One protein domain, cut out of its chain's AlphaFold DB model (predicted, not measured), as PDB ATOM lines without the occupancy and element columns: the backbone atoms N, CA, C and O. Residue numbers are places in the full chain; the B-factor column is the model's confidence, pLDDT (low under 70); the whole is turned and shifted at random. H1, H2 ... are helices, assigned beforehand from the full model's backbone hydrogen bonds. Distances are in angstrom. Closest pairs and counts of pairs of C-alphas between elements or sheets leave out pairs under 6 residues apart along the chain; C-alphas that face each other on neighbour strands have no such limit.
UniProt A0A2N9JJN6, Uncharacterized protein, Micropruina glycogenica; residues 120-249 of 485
ATOM      1  N   GLN A 120     -38.677  21.909 332.754       87.88
ATOM      2  CA  GLN A 120     -38.487  21.198 334.015       87.88
ATOM      3  C   GLN A 120     -39.203  19.849 333.970       87.88
ATOM      4  O   GLN A 120     -40.352  19.774 333.552       87.88
ATOM      5  N   SER A 121     -38.541  18.804 334.460       81.31
ATOM      6  CA  SER A 121     -39.092  17.439 334.513       81.31
ATOM      7  C   SER A 121     -40.376  17.294 335.339       81.31
ATOM      8  O   SER A 121     -41.098  16.323 335.151       81.31
ATOM      9  N   THR A 122     -40.670  18.238 336.236       73.38
ATOM     10  CA  THR A 122     -41.865  18.232 337.094       73.38
ATOM     11  C   THR A 122     -43.078  18.931 336.482       73.38
ATOM     12  O   THR A 122     -44.149  18.888 337.079       73.38
ATOM     13  N   HIS A 123     -42.924  19.625 335.353       65.56
ATOM     14  CA  HIS A 123     -44.023  20.334 334.698       65.56
ATOM     15  C   HIS A 123     -44.602  19.512 333.548       65.56
ATOM     16  O   HIS A 123     -43.850  18.953 332.750       65.56
ATOM     17  N   ASP A 124     -45.934  19.506 333.428       59.72
ATOM     18  CA  ASP A 124     -46.609  18.969 332.247       59.72
ATOM     19  C   ASP A 124     -46.119  19.711 331.005       59.72
ATOM     20  O   ASP A 124     -46.186  20.944 330.918       59.72
ATOM     21  N   VAL A 125     -45.600  18.941 330.046       62.22
ATOM     22  CA  VAL A 125     -45.041  19.431 328.784       62.22
ATOM     23  C   VAL A 125     -46.171  20.019 327.942       62.22
ATOM     24  O   VAL A 125     -46.731  19.371 327.066       62.22
ATOM     25  N   SER A 126     -46.547  21.258 328.242       57.34
ATOM     26  CA  SER A 126     -47.749  21.871 327.676       57.34
ATOM     27  C   SER A 126     -47.509  22.404 326.258       57.34
ATOM     28  O   SER A 126     -48.442  22.473 325.463       57.34
ATOM     29  N   ALA A 127     -46.261  22.750 325.909       73.50
ATOM     30  CA  ALA A 127     -45.881  23.144 324.553       73.50
ATOM     31  C   ALA A 127     -44.371  22.981 324.299       73.50
ATOM     32  O   ALA A 127     -43.537  23.405 325.101       73.50
ATOM     33  N   VAL A 128     -44.015  22.410 323.145       86.69
ATOM     34  CA  VAL A 128     -42.634  22.392 322.644       86.69
ATOM     35  C   VAL A 128     -42.325  23.752 322.022       86.69
ATOM     36  O   VAL A 128     -42.966  24.142 321.050       86.69
ATOM     37  N   VAL A 129     -41.326  24.461 322.554       90.50
ATOM     38  CA  VAL A 129     -40.882  25.752 322.011       90.50
ATOM     39  C   VAL A 129     -39.565  25.571 321.265       90.50
ATOM     40  O   VAL A 129     -38.548  25.196 321.855       90.50
ATOM     41  N   GLU A 130     -39.576  25.848 319.965       92.38
ATOM     42  CA  GLU A 130     -38.377  25.799 319.130       92.38
ATOM     43  C   GLU A 130     -37.502  27.037 319.355       92.38
ATOM     44  O   GLU A 130     -37.983  28.164 319.485       92.38
ATOM     45  N   ALA A 131     -36.191  26.824 319.435       91.94
ATOM     46  CA  ALA A 131     -35.221  27.885 319.602       91.94
ATOM     47  C   ALA A 131     -34.805  28.453 318.245       91.94
ATOM     48  O   ALA A 131     -34.583  27.735 317.272       91.94
ATOM     49  N   HIS A 132     -34.608  29.766 318.214       91.31
ATOM     50  CA  HIS A 132     -34.033  30.446 317.064       91.31
ATOM     51  C   HIS A 132     -32.621  29.891 316.742       91.31
ATOM     52  O   HIS A 132     -31.836  29.709 317.679       91.31
ATOM     53  N   PRO A 133     -32.226  29.707 315.462       91.44
ATOM     54  CA  PRO A 133     -30.924  29.133 315.086       91.44
ATOM     55  C   PRO A 133     -29.714  29.799 315.759       91.44
ATOM     56  O   PRO A 133     -28.866  29.127 316.334       91.44
ATOM     57  N   ALA A 134     -29.699  31.134 315.827       90.94
ATOM     58  CA  ALA A 134     -28.643  31.881 316.521       90.94
ATOM     59  C   ALA A 134     -28.490  31.529 318.021       90.94
ATOM     60  O   ALA A 134     -27.411  31.687 318.591       90.94
ATOM     61  N   MET A 135     -29.552  31.051 318.679       92.81
ATOM     62  CA  MET A 135     -29.474  30.556 320.056       92.81
ATOM     63  C   MET A 135     -28.777  29.189 320.117       92.81
ATOM     64  O   MET A 135     -28.005  28.930 321.040       92.81
ATOM     65  N   ILE A 136     -29.000  28.330 319.119       93.12
ATOM     66  CA  ILE A 136     -28.319  27.035 318.980       93.12
ATOM     67  C   ILE A 136     -26.816  27.257 318.758       93.12
ATOM     68  O   ILE A 136     -25.993  26.621 319.428       93.12
ATOM     69  N   ASP A 137     -26.453  28.209 317.895       92.38
ATOM     70  CA  ASP A 137     -25.060  28.608 317.662       92.38
ATOM     71  C   ASP A 137     -24.410  29.140 318.940       92.38
ATOM     72  O   ASP A 137     -23.298  28.745 319.306       92.38
ATOM     73  N   LEU A 138     -25.131  29.995 319.675       92.69
ATOM     74  CA  LEU A 138     -24.656  30.549 320.935       92.69
ATOM     75  C   LEU A 138     -24.365  29.453 321.964       92.69
ATOM     76  O   LEU A 138     -23.294  29.447 322.574       92.69
ATOM     77  N   VAL A 139     -25.294  28.516 322.156       93.50
ATOM     78  CA  VAL A 139     -25.133  27.408 323.107       93.50
ATOM     79  C   VAL A 139     -24.008  26.468 322.674       93.50
ATOM     80  O   VAL A 139     -23.251  25.988 323.520       93.50
ATOM     81  N   THR A 140     -23.836  26.253 321.369       92.75
ATOM     82  CA  THR A 140     -22.721  25.466 320.823       92.75
ATOM     83  C   THR A 140     -21.373  26.140 321.100       92.75
ATOM     84  O   THR A 140     -20.444  25.486 321.577       92.75
ATOM     85  N   MET A 141     -21.276  27.460 320.916       92.94
ATOM     86  CA  MET A 141     -20.084  28.237 321.274       92.94
ATOM     87  C   MET A 141     -19.785  28.169 322.779       92.94
ATOM     88  O   MET A 141     -18.643  27.925 323.174       92.94
ATOM     89  N   LEU A 142     -20.805  28.328 323.630       93.56
ATOM     90  CA  LEU A 142     -20.652  28.214 325.083       93.56
ATOM     91  C   LEU A 142     -20.183  26.812 325.493       93.56
ATOM     92  O   LEU A 142     -19.319  26.704 326.363       93.56
ATOM     93  N   MET A 143     -20.667  25.757 324.828       90.88
ATOM     94  CA  MET A 143     -20.191  24.390 325.047       90.88
ATOM     95  C   MET A 143     -18.690  24.272 324.783       90.88
ATOM     96  O   MET A 143     -17.952  23.801 325.651       90.88
ATOM     97  N   GLY A 144     -18.221  24.790 323.644       91.50
ATOM     98  CA  GLY A 144     -16.796  24.806 323.312       91.50
ATOM     99  C   GLY A 144     -15.955  25.514 324.381       91.50
ATOM    100  O   GLY A 144     -14.889  25.025 324.763       91.50
ATOM    101  N   LEU A 145     -16.458  26.619 324.949       92.75
ATOM    102  CA  LEU A 145     -15.797  27.304 326.067       92.75
ATOM    103  C   LEU A 145     -15.751  26.448 327.338       92.75
ATOM    104  O   LEU A 145     -14.739  26.475 328.037       92.75
ATOM    105  N   THR A 146     -16.817  25.708 327.664       92.06
ATOM    106  CA  THR A 146     -16.833  24.838 328.856       92.06
ATOM    107  C   THR A 146     -15.836  23.688 328.746       92.06
ATOM    108  O   THR A 146     -15.109  23.437 329.708       92.06
ATOM    109  N   GLN A 147     -15.739  23.058 327.573       88.75
ATOM    110  CA  GLN A 147     -14.841  21.930 327.315       88.75
ATOM    111  C   GLN A 147     -13.365  22.344 327.377       88.75
ATOM    112  O   GLN A 147     -12.525  21.637 327.925       88.75
ATOM    113  N   THR A 148     -13.043  23.540 326.886       91.50
ATOM    114  CA  THR A 148     -11.662  24.050 326.819       91.50
ATOM    115  C   THR A 148     -11.244  24.884 328.038       91.50
ATOM    116  O   THR A 148     -10.098  25.324 328.130       91.50
ATOM    117  N   ALA A 149     -12.134  25.109 329.012       91.12
ATOM    118  CA  ALA A 149     -11.853  25.946 330.184       91.12
ATOM    119  C   ALA A 149     -10.743  25.398 331.103       91.12
ATOM    120  O   ALA A 149     -10.150  26.171 331.858       91.12
ATOM    121  N   TRP A 150     -10.464  24.093 331.058       86.06
ATOM    122  CA  TRP A 150      -9.388  23.466 331.834       86.06
ATOM    123  C   TRP A 150      -7.998  23.872 331.360       86.06
ATOM    124  O   TRP A 150      -7.120  24.144 332.178       86.06
ATOM    125  N   THR A 151      -7.810  23.943 330.046       90.12
ATOM    126  CA  THR A 151      -6.522  24.251 329.420       90.12
ATOM    127  C   THR A 151      -6.384  25.741 329.121       90.12
ATOM    128  O   THR A 151      -5.287  26.291 329.193       90.12
ATOM    129  N   ASN A 152      -7.497  26.437 328.863       89.44
ATOM    130  CA  ASN A 152      -7.495  27.848 328.506       89.44
ATOM    131  C   ASN A 152      -8.065  28.743 329.622       89.44
ATOM    132  O   ASN A 152      -9.280  28.896 329.801       89.44
ATOM    133  N   LYS A 153      -7.163  29.435 330.332       89.81
ATOM    134  CA  LYS A 153      -7.519  30.383 331.404       89.81
ATOM    135  C   LYS A 153      -8.438  31.517 330.922       89.81
ATOM    136  O   LYS A 153      -9.283  31.965 331.703       89.81
ATOM    137  N   ASN A 154      -8.327  31.952 329.664       90.12
ATOM    138  CA  ASN A 154      -9.171  33.015 329.109       90.12
ATOM    139  C   ASN A 154     -10.620  32.545 328.957       90.12
ATOM    140  O   ASN A 154     -11.539  33.290 329.299       90.12
ATOM    141  N   HIS A 155     -10.842  31.296 328.541       91.12
ATOM    142  CA  HIS A 155     -12.187  30.718 328.455       91.12
ATOM    143  C   HIS A 155     -12.823  30.592 329.844       91.12
ATOM    144  O   HIS A 155     -13.949  31.047 330.062       91.12
ATOM    145  N   ALA A 156     -12.061  30.118 330.834       90.31
ATOM    146  CA  ALA A 156     -12.514  30.087 332.222       90.31
ATOM    147  C   ALA A 156     -12.832  31.486 332.789       90.31
ATOM    148  O   ALA A 156     -13.752  31.637 333.602       90.31
ATOM    149  N   GLN A 157     -12.072  32.518 332.408       89.62
ATOM    150  CA  GLN A 157     -12.339  33.899 332.814       89.62
ATOM    151  C   GLN A 157     -13.580  34.463 332.112       89.62
ATOM    152  O   GLN A 157     -14.385  35.128 332.768       89.62
ATOM    153  N   ARG A 158     -13.765  34.169 330.820       90.50
ATOM    154  CA  ARG A 158     -14.941  34.572 330.038       90.50
ATOM    155  C   ARG A 158     -16.227  34.022 330.652       90.50
ATOM    156  O   ARG A 158     -17.141  34.800 330.902       90.50
ATOM    157  N   LEU A 159     -16.254  32.739 331.020       91.81
ATOM    158  CA  LEU A 159     -17.396  32.112 331.703       91.81
ATOM    159  C   LEU A 159     -17.714  32.770 333.060       91.81
ATOM    160  O   LEU A 159     -18.880  32.986 333.388       91.81
ATOM    161  N   ARG A 160     -16.694  33.155 333.842       89.94
ATOM    162  CA  ARG A 160     -16.898  33.880 335.114       89.94
ATOM    163  C   ARG A 160     -17.439  35.291 334.905       89.94
ATOM    164  O   ARG A 160     -18.309  35.722 335.659       89.94
ATOM    165  N   ARG A 161     -16.913  36.023 333.918       89.69
ATOM    166  CA  ARG A 161     -17.406  37.366 333.567       89.69
ATOM    167  C   ARG A 161     -18.858  37.295 333.111       89.69
ATOM    168  O   ARG A 161     -19.672  38.064 333.610       89.69
ATOM    169  N   LEU A 162     -19.176  36.319 332.261       91.94
ATOM    170  CA  LEU A 162     -20.534  36.060 331.804       91.94
ATOM    171  C   LEU A 162     -21.475  35.789 332.986       91.94
ATOM    172  O   LEU A 162     -22.514  36.428 333.074       91.94
ATOM    173  N   ARG A 163     -21.086  34.940 333.952       91.25
ATOM    174  CA  ARG A 163     -21.929  34.611 335.121       91.25
ATOM    175  C   ARG A 163     -22.259  35.820 335.990       91.25
ATOM    176  O   ARG A 163     -23.354  35.919 336.539       91.25
ATOM    177  N   ARG A 164     -21.282  36.713 336.152       90.31
ATOM    178  CA  ARG A 164     -21.446  37.959 336.906       90.31
ATOM    179  C   ARG A 164     -22.341  38.936 336.161       90.31
ATOM    180  O   ARG A 164     -23.208  39.544 336.776       90.31
ATOM    181  N   LEU A 165     -22.155  39.064 334.848       91.56
ATOM    182  CA  LEU A 165     -22.997  39.927 334.029       91.56
ATOM    183  C   LEU A 165     -24.449  39.441 334.027       91.56
ATOM    184  O   LEU A 165     -25.333  40.248 334.275       91.56
ATOM    185  N   THR A 166     -24.700  38.138 333.860       92.44
ATOM    186  CA  THR A 166     -26.069  37.599 333.926       92.44
ATOM    187  C   THR A 166     -26.723  37.856 335.281       92.44
ATOM    188  O   THR A 166     -27.906  38.160 335.318       92.44
ATOM    189  N   ASN A 167     -25.966  37.825 336.386       90.50
ATOM    190  CA  ASN A 167     -26.468  38.240 337.702       90.50
ATOM    191  C   ASN A 167     -26.865  39.714 337.772       90.50
ATOM    192  O   ASN A 167     -27.921  40.024 338.312       90.50
ATOM    193  N   LEU A 168     -26.029  40.612 337.248       90.56
ATOM    194  CA  LEU A 168     -26.356  42.037 337.214       90.56
ATOM    195  C   LEU A 168     -27.622  42.280 336.388       90.56
ATOM    196  O   LEU A 168     -28.550  42.929 336.867       90.56
ATOM    197  N   ILE A 169     -27.673  41.718 335.177       92.12
ATOM    198  CA  ILE A 169     -28.812  41.884 334.272       92.12
ATOM    199  C   ILE A 169     -30.082  41.301 334.879       92.12
ATOM    200  O   ILE A 169     -31.084  41.993 334.921       92.12
ATOM    201  N   ALA A 170     -30.055  40.090 335.428       91.56
ATOM    202  CA  ALA A 170     -31.244  39.479 336.019       91.56
ATOM    203  C   ALA A 170     -31.898  40.313 337.136       91.56
ATOM    204  O   ALA A 170     -33.106  40.249 337.334       91.56
ATOM    205  N   ARG A 171     -31.109  41.119 337.859       87.50
ATOM    206  CA  ARG A 171     -31.604  42.009 338.922       87.50
ATOM    207  C   ARG A 171     -32.187  43.318 338.409       87.50
ATOM    208  O   ARG A 171     -32.953  43.955 339.119       87.50
ATOM    209  N   THR A 172     -31.793  43.721 337.211       89.38
ATOM    210  CA  THR A 172     -32.098  45.038 336.635       89.38
ATOM    211  C   THR A 172     -32.937  44.951 335.367       89.38
ATOM    212  O   THR A 172     -33.318  45.984 334.824       89.38
ATOM    213  N   LEU A 173     -33.222  43.728 334.917       89.94
ATOM    214  CA  LEU A 173     -34.097  43.411 333.808       89.94
ATOM    215  C   LEU A 173     -35.505  43.926 334.113       89.94
ATOM    216  O   LEU A 173     -36.062  43.673 335.185       89.94
ATOM    217  N   ASP A 174     -36.066  44.614 333.134       87.19
ATOM    218  CA  ASP A 174     -37.457  45.029 333.077       87.19
ATOM    219  C   ASP A 174     -38.023  44.666 331.688       87.19
ATOM    220  O   ASP A 174     -37.371  43.987 330.888       87.19
ATOM    221  N   GLU A 175     -39.261  45.057 331.399       83.94
ATOM    222  CA  GLU A 175     -39.908  44.742 330.119       83.94
ATOM    223  C   GLU A 175     -39.231  45.419 328.913       83.94
ATOM    224  O   GLU A 175     -39.339  44.932 327.788       83.94
ATOM    225  N   GLN A 176     -38.515  46.524 329.134       83.50
ATOM    226  CA  GLN A 176     -37.964  47.390 328.089       83.50
ATOM    227  C   GLN A 176     -36.438  47.268 327.956       83.50
ATOM    228  O   GLN A 176     -35.869  47.596 326.911       83.50
ATOM    229  N   TRP A 177     -35.749  46.801 328.996       87.38
ATOM    230  CA  TRP A 177     -34.297  46.752 329.069       87.38
ATOM    231  C   TRP A 177     -33.790  45.468 329.742       87.38
ATOM    232  O   TRP A 177     -34.312  45.084 330.788       87.38
ATOM    233  N   PRO A 178     -32.693  44.865 329.238       87.44
ATOM    234  CA  PRO A 178     -31.954  45.235 328.028       87.44
ATOM    235  C   PRO A 178     -32.719  44.922 326.734       87.44
ATOM    236  O   PRO A 178     -33.513  43.983 326.711       87.44
ATOM    237  N   PRO A 179     -32.441  45.639 325.628       81.19
ATOM    238  CA  PRO A 179     -33.049  45.327 324.342       81.19
ATOM    239  C   PRO A 179     -32.693  43.897 323.923       81.19
ATOM    240  O   PRO A 179     -31.512  43.529 323.824       81.19
ATOM    241  N   ARG A 180     -33.731  43.089 323.688       81.62
ATOM    242  CA  ARG A 180     -33.603  41.694 323.264       81.62
ATOM    243  C   ARG A 180     -33.095  41.656 321.824       81.62
ATOM    244  O   ARG A 180     -33.617  42.339 320.954       81.62
ATOM    245  N   GLN A 181     -32.044  40.876 321.584       77.06
ATOM    246  CA  GLN A 181     -31.438  40.732 320.250       77.06
ATOM    247  C   GLN A 181     -32.043  39.593 319.444       77.06
ATOM    248  O   GLN A 181     -31.981  39.596 318.222       77.06
ATOM    249  N   LEU A 182     -32.564  38.594 320.152       83.19
ATOM    250  CA  LEU A 182     -33.188  37.421 319.575       83.19
ATOM    251  C   LEU A 182     -34.678  37.451 319.921       83.19
ATOM    252  O   LEU A 182     -35.020  37.864 321.037       83.19
ATOM    253  N   PRO A 183     -35.550  36.999 319.005       83.00
ATOM    254  CA  PRO A 183     -36.971  36.836 319.273       83.00
ATOM    255  C   PRO A 183     -37.160  35.629 320.200       83.00
ATOM    256  O   PRO A 183     -37.392  34.507 319.760       83.00
ATOM    257  N   LEU A 184     -36.964  35.852 321.498       84.62
ATOM    258  CA  LEU A 184     -37.172  34.857 322.544       84.62
ATOM    259  C   LEU A 184     -38.551  35.039 323.183       84.62
ATOM    260  O   LEU A 184     -39.018  36.183 323.266       84.62
ATOM    261  N   PRO A 185     -39.163  33.953 323.692       85.12
ATOM    262  CA  PRO A 185     -40.406  34.033 324.447       85.12
ATOM    263  C   PRO A 185     -40.362  35.093 325.554       85.12
ATOM    264  O   PRO A 185     -39.307  35.405 326.125       85.12
ATOM    265  N   ALA A 186     -41.522  35.674 325.854       85.56
ATOM    266  CA  ALA A 186     -41.660  36.566 326.995       85.56
ATOM    267  C   ALA A 186     -41.296  35.814 328.285       85.56
ATOM    268  O   ALA A 186     -41.599  34.634 328.434       85.56
ATOM    269  N   ILE A 187     -40.621  36.511 329.194       88.31
ATOM    270  CA  ILE A 187     -40.279  35.995 330.520       88.31
ATOM    271  C   ILE A 187     -40.723  37.027 331.542       88.31
ATOM    272  O   ILE A 187     -40.649  38.225 331.261       88.31
ATOM    273  N   ASP A 188     -41.149  36.559 332.707       87.00
ATOM    274  CA  ASP A 188     -41.460  37.421 333.840       87.00
ATOM    275  C   ASP A 188     -40.156  37.986 334.452       87.00
ATOM    276  O   ASP A 188     -39.302  37.215 334.918       87.00
ATOM    277  N   PRO A 189     -39.972  39.322 334.483       86.75
ATOM    278  CA  PRO A 189     -38.805  39.938 335.102       86.75
ATOM    279  C   PRO A 189     -38.655  39.613 336.594       86.75
ATOM    280  O   PRO A 189     -37.527  39.568 337.085       86.75
ATOM    281  N   GLN A 190     -39.744  39.365 337.334       85.12
ATOM    282  CA  GLN A 190     -39.649  39.005 338.756       85.12
ATOM    283  C   GLN A 190     -39.031  37.620 338.935       85.12
ATOM    284  O   GLN A 190     -38.090  37.458 339.714       85.12
ATOM    285  N   SER A 191     -39.476  36.647 338.145       84.94
ATOM    286  CA  SER A 191     -38.886  35.309 338.093       84.94
ATOM    287  C   SER A 191     -37.402  35.350 337.713       84.94
ATOM    288  O   SER A 191     -36.592  34.609 338.277       84.94
ATOM    289  N   ALA A 192     -36.997  36.272 336.830       87.38
ATOM    290  CA  ALA A 192     -35.587  36.463 336.496       87.38
ATOM    291  C   ALA A 192     -34.742  36.883 337.710       87.38
ATOM    292  O   ALA A 192     -33.600  36.446 337.826       87.38
ATOM    293  N   ARG A 193     -35.291  37.643 338.668       85.44
ATOM    294  CA  ARG A 193     -34.568  38.073 339.884       85.44
ATOM    295  C   ARG A 193     -34.215  36.919 340.820       85.44
ATOM    296  O   ARG A 193     -33.322  37.083 341.651       85.44
ATOM    297  N   LEU A 194     -34.848  35.750 340.676       81.12
ATOM    298  CA  LEU A 194     -34.441  34.526 341.380       81.12
ATOM    299  C   LEU A 194     -33.036  34.069 340.962       81.12
ATOM    300  O   LEU A 194     -32.336  33.406 341.728       81.12
ATOM    301  N   TRP A 195     -32.574  34.492 339.785       84.81
ATOM    302  CA  TRP A 195     -31.190  34.336 339.368       84.81
ATOM    303  C   TRP A 195     -30.258  35.107 340.320       84.81
ATOM    304  O   TRP A 195     -30.357  36.323 340.527       84.81
ATOM    305  N   GLY A 196     -29.339  34.384 340.952       78.00
ATOM    306  CA  GLY A 196     -28.471  34.956 341.977       78.00
ATOM    307  C   GLY A 196     -27.394  33.979 342.412       78.00
ATOM    308  O   GLY A 196     -26.504  33.638 341.628       78.00
ATOM    309  N   GLN A 197     -27.472  33.526 343.666       71.19
ATOM    310  CA  GLN A 197     -26.604  32.464 344.179       71.19
ATOM    311  C   GLN A 197     -26.763  31.177 343.365       71.19
ATOM    312  O   GLN A 197     -25.763  30.562 342.977       71.19
ATOM    313  N   HIS A 198     -28.019  30.829 343.087       75.06
ATOM    314  CA  HIS A 198     -28.447  29.689 342.291       75.06
ATOM    315  C   HIS A 198     -29.002  30.166 340.942       75.06
ATOM    316  O   HIS A 198     -29.253  31.360 340.743       75.06
ATOM    317  N   THR A 199     -29.068  29.249 339.981       80.25
ATOM    318  CA  THR A 199     -29.672  29.508 338.670       80.25
ATOM    319  C   THR A 199     -31.190  29.429 338.795       80.25
ATOM    320  O   THR A 199     -31.700  28.746 339.678       80.25
ATOM    321  N   ALA A 200     -31.905  30.181 337.958       77.31
ATOM    322  CA  ALA A 200     -33.363  30.183 337.986       77.31
ATOM    323  C   ALA A 200     -33.930  28.833 337.497       77.31
ATOM    324  O   ALA A 200     -33.287  28.175 336.672       77.31
ATOM    325  N   PRO A 201     -35.131  28.446 337.963       81.06
ATOM    326  CA  PRO A 201     -35.789  27.202 337.572       81.06
ATOM    327  C   PRO A 201     -36.044  27.076 336.074       81.06
ATOM    328  O   PRO A 201     -35.878  25.988 335.519       81.06
ATOM    329  N   ASP A 202     -36.445  28.177 335.443       88.44
ATOM    330  CA  ASP A 202     -36.918  28.218 334.066       88.44
ATOM    331  C   ASP A 202     -35.753  28.328 333.054       88.44
ATOM    332  O   ASP A 202     -34.999  29.315 333.074       88.44
ATOM    333  N   PRO A 203     -35.607  27.356 332.130       91.75
ATOM    334  CA  PRO A 203     -34.637  27.414 331.038       91.75
ATOM    335  C   PRO A 203     -34.761  28.665 330.155       91.75
ATOM    336  O   PRO A 203     -33.744  29.152 329.656       91.75
ATOM    337  N   LEU A 204     -35.957  29.239 329.982       91.56
ATOM    338  CA  LEU A 204     -36.156  30.442 329.162       91.56
ATOM    339  C   LEU A 204     -35.525  31.692 329.785       91.56
ATOM    340  O   LEU A 204     -35.001  32.548 329.061       91.56
ATOM    341  N   ILE A 205     -35.484  31.785 331.116       91.94
ATOM    342  CA  ILE A 205     -34.751  32.847 331.823       91.94
ATOM    343  C   ILE A 205     -33.258  32.720 331.528       91.94
ATOM    344  O   ILE A 205     -32.609  33.702 331.155       91.94
ATOM    345  N   ALA A 206     -32.710  31.506 331.632       93.25
ATOM    346  CA  ALA A 206     -31.312  31.249 331.304       93.25
ATOM    347  C   ALA A 206     -31.014  31.596 329.835       93.25
ATOM    348  O   ALA A 206     -30.052  32.314 329.559       93.25
ATOM    349  N   ALA A 207     -31.871  31.170 328.903       93.88
ATOM    350  CA  ALA A 207     -31.748  31.494 327.487       93.88
ATOM    351  C   ALA A 207     -31.740  33.002 327.227       93.88
ATOM    352  O   ALA A 207     -30.859  33.502 326.527       93.88
ATOM    353  N   THR A 208     -32.668  33.732 327.845       92.75
ATOM    354  CA  THR A 208     -32.782  35.187 327.703       92.75
ATOM    355  C   THR A 208     -31.536  35.895 328.224       92.75
ATOM    356  O   THR A 208     -30.944  36.716 327.519       92.75
ATOM    357  N   LEU A 209     -31.069  35.536 329.422       93.25
ATOM    358  CA  LEU A 209     -29.861  36.121 330.002       93.25
ATOM    359  C   LEU A 209     -28.616  35.819 329.157       93.25
ATOM    360  O   LEU A 209     -27.778  36.704 328.966       93.25
ATOM    361  N   LEU A 210     -28.489  34.604 328.618       93.00
ATOM    362  CA  LEU A 210     -27.380  34.239 327.735       93.00
ATOM    363  C   LEU A 210     -27.429  34.994 326.407       93.00
ATOM    364  O   LEU A 210     -26.407  35.545 326.000       93.00
ATOM    365  N   ALA A 211     -28.590  35.072 325.759       91.88
ATOM    366  CA  ALA A 211     -28.764  35.801 324.505       91.88
ATOM    367  C   ALA A 211     -28.425  37.290 324.652       91.88
ATOM    368  O   ALA A 211     -27.819  37.889 323.763       91.88
ATOM    369  N   ILE A 212     -28.759  37.883 325.802       90.56
ATOM    370  CA  ILE A 212     -28.376  39.258 326.123       90.56
ATOM    371  C   ILE A 212     -26.860  39.364 326.328       90.56
ATOM    372  O   ILE A 212     -26.245  40.275 325.780       90.56
ATOM    373  N   CYS A 213     -26.253  38.463 327.112       89.25
ATOM    374  CA  CYS A 213     -24.918  38.677 327.684       89.25
ATOM    375  C   CYS A 213     -23.747  38.046 326.907       89.25
ATOM    376  O   CYS A 213     -22.617  38.525 327.012       89.25
ATOM    377  N   ALA A 214     -23.960  36.947 326.184       79.12
ATOM    378  CA  ALA A 214     -22.885  36.106 325.651       79.12
ATOM    379  C   ALA A 214     -22.293  36.517 324.280       79.12
ATOM    380  O   ALA A 214     -21.070  36.387 324.132       79.12
ATOM    381  N   PRO A 215     -23.061  37.037 323.297       66.81
ATOM    382  CA  PRO A 215     -22.519  37.416 321.984       66.81
ATOM    383  C   PRO A 215     -21.829  38.794 321.982       66.81
ATOM    384  O   PRO A 215     -21.521  39.351 320.932       66.81
ATOM    385  N   LEU A 216     -21.603  39.390 323.152       65.44
ATOM    386  CA  LEU A 216     -21.192  40.783 323.257       65.44
ATOM    387  C   LEU A 216     -19.687  40.964 323.044       65.44
ATOM    388  O   LEU A 216     -18.867  40.403 323.772       65.44
ATOM    389  N   GLY A 217     -19.333  41.831 322.093       71.56
ATOM    390  CA  GLY A 217     -18.005  42.435 322.035       71.56
ATOM    391  C   GLY A 217     -17.717  43.297 323.277       71.56
ATOM    392  O   GLY A 217     -18.655  43.710 323.974       71.56
ATOM    393  N   PRO A 218     -16.437  43.606 323.556       73.81
ATOM    394  CA  PRO A 218     -16.011  44.295 324.779       73.81
ATOM    395  C   PRO A 218     -16.787  45.597 325.022       73.81
ATOM    396  O   PRO A 218     -17.345  45.796 326.096       73.81
ATOM    397  N   THR A 219     -16.970  46.411 323.981       78.75
ATOM    398  CA  THR A 219     -17.664  47.705 324.060       78.75
ATOM    399  C   THR A 219     -19.120  47.600 324.515       78.75
ATOM    400  O   THR A 219     -19.642  48.502 325.169       78.75
ATOM    401  N   ARG A 220     -19.824  46.529 324.131       80.75
ATOM    402  CA  ARG A 220     -21.233  46.345 324.503       80.75
ATOM    403  C   ARG A 220     -21.365  45.735 325.894       80.75
ATOM    404  O   ARG A 220     -22.291  46.088 326.618       80.75
ATOM    405  N   LEU A 221     -20.424  44.872 326.273       83.06
ATOM    406  CA  LEU A 221     -20.321  44.337 327.627       83.06
ATOM    407  C   LEU A 221     -20.095  45.457 328.653       83.06
ATOM    408  O   LEU A 221     -20.775  45.485 329.679       83.06
ATOM    409  N   ASP A 222     -19.204  46.401 328.352       83.69
ATOM    410  CA  ASP A 222     -18.935  47.550 329.222       83.69
ATOM    411  C   ASP A 222     -20.170  48.453 329.349       83.69
ATOM    412  O   ASP A 222     -20.583  48.769 330.466       83.69
ATOM    413  N   ARG A 223     -20.845  48.760 328.229       85.81
ATOM    414  CA  ARG A 223     -22.095  49.544 328.226       85.81
ATOM    415  C   ARG A 223     -23.217  48.899 329.038       85.81
ATOM    416  O   ARG A 223     -23.866  49.583 329.822       85.81
ATOM    417  N   LEU A 224     -23.457  47.597 328.876       88.81
ATOM    418  CA  LEU A 224     -24.478  46.900 329.669       88.81
ATOM    419  C   LEU A 224     -24.111  46.840 331.149       88.81
ATOM    420  O   LEU A 224     -24.989  46.955 332.000       88.81
ATOM    421  N   THR A 225     -22.823  46.681 331.458       89.88
ATOM    422  CA  THR A 225     -22.339  46.716 332.838       89.88
ATOM    423  C   THR A 225     -22.614  48.080 333.463       89.88
ATOM    424  O   THR A 225     -23.147  48.149 334.565       89.88
ATOM    425  N   GLU A 226     -22.303  49.164 332.756       87.25
ATOM    426  CA  GLU A 226     -22.579  50.531 333.197       87.25
ATOM    427  C   GLU A 226     -24.077  50.780 333.398       87.25
ATOM    428  O   GLU A 226     -24.507  51.140 334.490       87.25
ATOM    429  N   GLN A 227     -24.903  50.487 332.397       88.81
ATOM    430  CA  GLN A 227     -26.352  50.669 332.503       88.81
ATOM    431  C   GLN A 227     -26.974  49.837 333.634       88.81
ATOM    432  O   GLN A 227     -27.812  50.351 334.376       88.81
ATOM    433  N   GLY A 228     -26.538  48.585 333.808       88.81
ATOM    434  CA  GLY A 228     -26.994  47.730 334.904       88.81
ATOM    435  C   GLY A 228     -26.610  48.289 336.273       88.81
ATOM    436  O   GLY A 228     -27.446  48.359 337.164       88.81
ATOM    437  N   TRP A 229     -25.373  48.763 336.445       87.56
ATOM    438  CA  TRP A 229     -24.953  49.405 337.698       87.56
ATOM    439  C   TRP A 229     -25.713  50.703 337.988       87.56
ATOM    440  O   TRP A 229     -26.039  50.958 339.144       87.56
ATOM    441  N   SER A 230     -26.017  51.499 336.962       85.50
ATOM    442  CA  SER A 230     -26.822  52.720 337.104       85.50
ATOM    443  C   SER A 230     -28.244  52.412 337.591       85.50
ATOM    444  O   SER A 230     -28.749  53.076 338.491       85.50
ATOM    445  N   ARG A 231     -28.860  51.349 337.054       87.38
ATOM    446  CA  ARG A 231     -30.202  50.884 337.448       87.38
ATOM    447  C   ARG A 231     -30.253  50.274 338.846       87.38
ATOM    448  O   ARG A 231     -31.240  50.456 339.546       87.38
ATOM    449  N   LEU A 232     -29.216  49.533 339.242       83.44
ATOM    450  CA  LEU A 232     -29.166  48.873 340.550       83.44
ATOM    451  C   LEU A 232     -29.052  49.883 341.706       83.44
ATOM    452  O   LEU A 232     -29.525  49.615 342.806       83.44
ATOM    453  N   GLY A 233     -28.443  51.048 341.458       73.00
ATOM    454  CA  GLY A 233     -28.220  52.069 342.479       73.00
ATOM    455  C   GLY A 233     -27.233  51.624 343.569       73.00
ATOM    456  O   GLY A 233     -26.382  50.758 343.348       73.00
ATOM    457  N   ASP A 234     -27.323  52.251 344.746       64.62
ATOM    458  CA  ASP A 234     -26.427  51.990 345.886       64.62
ATOM    459  C   ASP A 234     -27.010  51.014 346.934       64.62
ATOM    460  O   ASP A 234     -26.274  50.557 347.810       64.62
ATOM    461  N   ASN A 235     -28.293  50.638 346.830       54.09
ATOM    462  CA  ASN A 235     -28.914  49.625 347.692       54.09
ATOM    463  C   ASN A 235     -28.621  48.222 347.152       54.09
ATOM    464  O   ASN A 235     -29.271  47.736 346.227       54.09
ATOM    465  N   LEU A 236     -27.608  47.576 347.725       63.06
ATOM    466  CA  LEU A 236     -27.177  46.243 347.328       63.06
ATOM    467  C   LEU A 236     -27.706  45.181 348.294       63.06
ATOM    468  O   LEU A 236     -27.065  44.888 349.299       63.06
ATOM    469  N   ASP A 237     -28.788  44.504 347.910       65.62
ATOM    470  CA  ASP A 237     -29.241  43.259 348.558       65.62
ATOM    471  C   ASP A 237     -28.422  42.028 348.109       65.62
ATOM    472  O   ASP A 237     -28.753  40.881 348.410       65.62
ATOM    473  N   VAL A 238     -27.348  42.239 347.336       65.19
ATOM    474  CA  VAL A 238     -26.528  41.177 346.735       65.19
ATOM    475  C   VAL A 238     -25.045  41.411 347.041       65.19
ATOM    476  O   VAL A 238     -24.553  42.531 346.874       65.19
ATOM    477  N   PRO A 239     -24.274  40.368 347.413       70.12
ATOM    478  CA  PRO A 239     -22.838  40.503 347.632       70.12
ATOM    479  C   PRO A 239     -22.105  41.062 346.402       70.12
ATOM    480  O   PRO A 239     -22.163  40.487 345.316       70.12
ATOM    481  N   ILE A 240     -21.318  42.130 346.574       70.19
ATOM    482  CA  ILE A 240     -20.589  42.818 345.482       70.19
ATOM    483  C   ILE A 240     -19.730  41.854 344.643       70.19
ATOM    484  O   ILE A 240     -19.600  42.013 343.430       70.19
ATOM    485  N   GLY A 241     -19.164  40.810 345.262       74.56
ATOM    486  CA  GLY A 241     -18.346  39.805 344.569       74.56
ATOM    487  C   GLY A 241     -19.091  38.984 343.504       74.56
ATOM    488  O   GLY A 241     -18.448  38.283 342.713       74.56
ATOM    489  N   TRP A 242     -20.425  39.058 343.487       79.19
ATOM    490  CA  TRP A 242     -21.315  38.346 342.567       79.19
ATOM    491  C   TRP A 242     -21.632  39.126 341.297       79.19
ATOM    492  O   TRP A 242     -22.146  38.545 340.339       79.19
ATOM    493  N   LEU A 243     -21.274  40.406 341.277       85.75
ATOM    494  CA  LEU A 243     -21.522  41.326 340.182       85.75
ATOM    495  C   LEU A 243     -20.219  41.615 339.413       85.75
ATOM    496  O   LEU A 243     -19.112  41.323 339.892       85.75
ATOM    497  N   PRO A 244     -20.301  42.148 338.181       87.19
ATOM    498  CA  PRO A 244     -19.139  42.689 337.490       87.19
ATOM    499  C   PRO A 244     -18.535  43.827 338.315       87.19
ATOM    500  O   PRO A 244     -19.224  44.449 339.118       87.19
ATOM    501  N   LYS A 245     -17.255  44.142 338.107       85.19
ATOM    502  CA  LYS A 245     -16.671  45.322 338.760       85.19
ATOM    503  C   LYS A 245     -17.479  46.562 338.361       85.19
ATOM    504  O   LYS A 245     -17.744  46.741 337.174       85.19
ATOM    505  N   ARG A 246     -17.855  47.397 339.336       82.12
ATOM    506  CA  ARG A 246     -18.531  48.674 339.071       82.12
ATOM    507  C   ARG A 246     -17.627  49.533 338.173       82.12
ATOM    508  O   ARG A 246     -16.443  49.661 338.498       82.12
ATOM    509  N   PRO A 247     -18.121  50.081 337.051       80.12
ATOM    510  CA  PRO A 247     -17.333  50.966 336.202       80.12
ATOM    511  C   PRO A 247     -16.855  52.192 336.972       80.12
ATOM    512  O   PRO A 247     -17.592  52.748 337.789       80.12
ATOM    513  N   SER A 248     -15.620  52.624 336.713       67.19
ATOM    514  CA  SER A 248     -15.035  53.826 337.319       67.19
ATOM    515  C   SER A 248     -15.831  55.093 337.001       67.19
ATOM    516  O   SER A 248     -15.867  55.992 337.833       67.19
ATOM    517  N   THR A 249     -16.504  55.136 335.848       65.56
ATOM    518  CA  THR A 249     -17.382  56.232 335.399       65.56
ATOM    519  C   THR A 249     -18.596  56.445 336.303       65.56
ATOM    520  O   THR A 249     -19.044  57.573 336.463       65.56
TER     521      THR A 249
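What this domain is: This is residues 120 to 249 of the 485 residues of an uncharacterized protein of Micropruina glycogenica (UniProt A0A2N9JJN6). Two helices, H1 and H2, meet near the end of H1 and the start of H2 as a V, and H4 lies between the arms of this V, crossing H2. H5 runs beside the later part of H2 on another side of it, the short H3 sits near the end of H2, and residues 121 to 128 stick out as a free tail. The printed part has 130 residues with five named helices, in the order H1, H2, H3, H4, H5, and no named strand. The class is all helix, with 66 of the 130 residues in named elements. The whole is compact, with a radius of gyration of the C-alphas of 15.0 A and spans of 46 by 37 by 25 A.

How they stand to each other: Begin at H2, residues 153 to 172, the hub, which touches the four other helices. With residues 165 to 172 alone it touches H5, residues 218 to 232; look at the closest C-alphas, Thr 172 and Gly 228, 6.0 A apart. These two run the same way at a shallow tilt of 34.5 degrees, only just short of steep. With residues 162 to 170 alone H2 touches H4, residues 203 to 213, closest at the C-alphas of Thr 166 and Leu 209, 5.7 A apart. Their lines are about perpendicular, but only just, at 71 degrees. With residues 155 to 159 alone H2 touches residues 145 to 148 of H1, residues 133 to 148, where the C-alphas of Leu 145 and His 155 are closest at 5.5 A. H1 and H2 run opposite ways at a steep tilt of 48 degrees. H1 and H4 only just touch, with 3 pairs of C-alphas within 8 A, the closest being Met 135 and Ala 211 at 6.9 A; they are about perpendicular at 82 degrees. H3, residues 189 to 192, only just touches H2, with 3 pairs of C-alphas within 8 A, the closest being Ala 170 and Ala 192 at 5.3 A. H1 and H5 are apart. Each O i to N i+4 pair is within hydrogen-bond range in H1, H2, H4 and H5; H3 is too short for such a pair.

Where its parts are: Find C-alpha 153 at (-7.519, 30.383, 331.404); from there H2 runs 29.1 A to C-alpha 172 at (-32.098, 45.038, 336.635). H1 begins at C-alpha 133, (-30.924, 29.133, 315.086), and is 23.1 A long. H4 measures 15.3 A, H3 4.9 A, and H5 21.0 A, ending at C-alpha 232, (-29.166, 48.873, 340.550).

The domain as a whole: The C-alphas of Asp 124 and Thr 249 are the two farthest apart, at 47.5 A. The printed part has no cut, and the link from H2 to H3, 16 residues, is long. The mean pLDDT of the printed part is 84.3; look for values under 70 at residues 123 to 126, 215 to 216, 234 to 238 and 248 to 249.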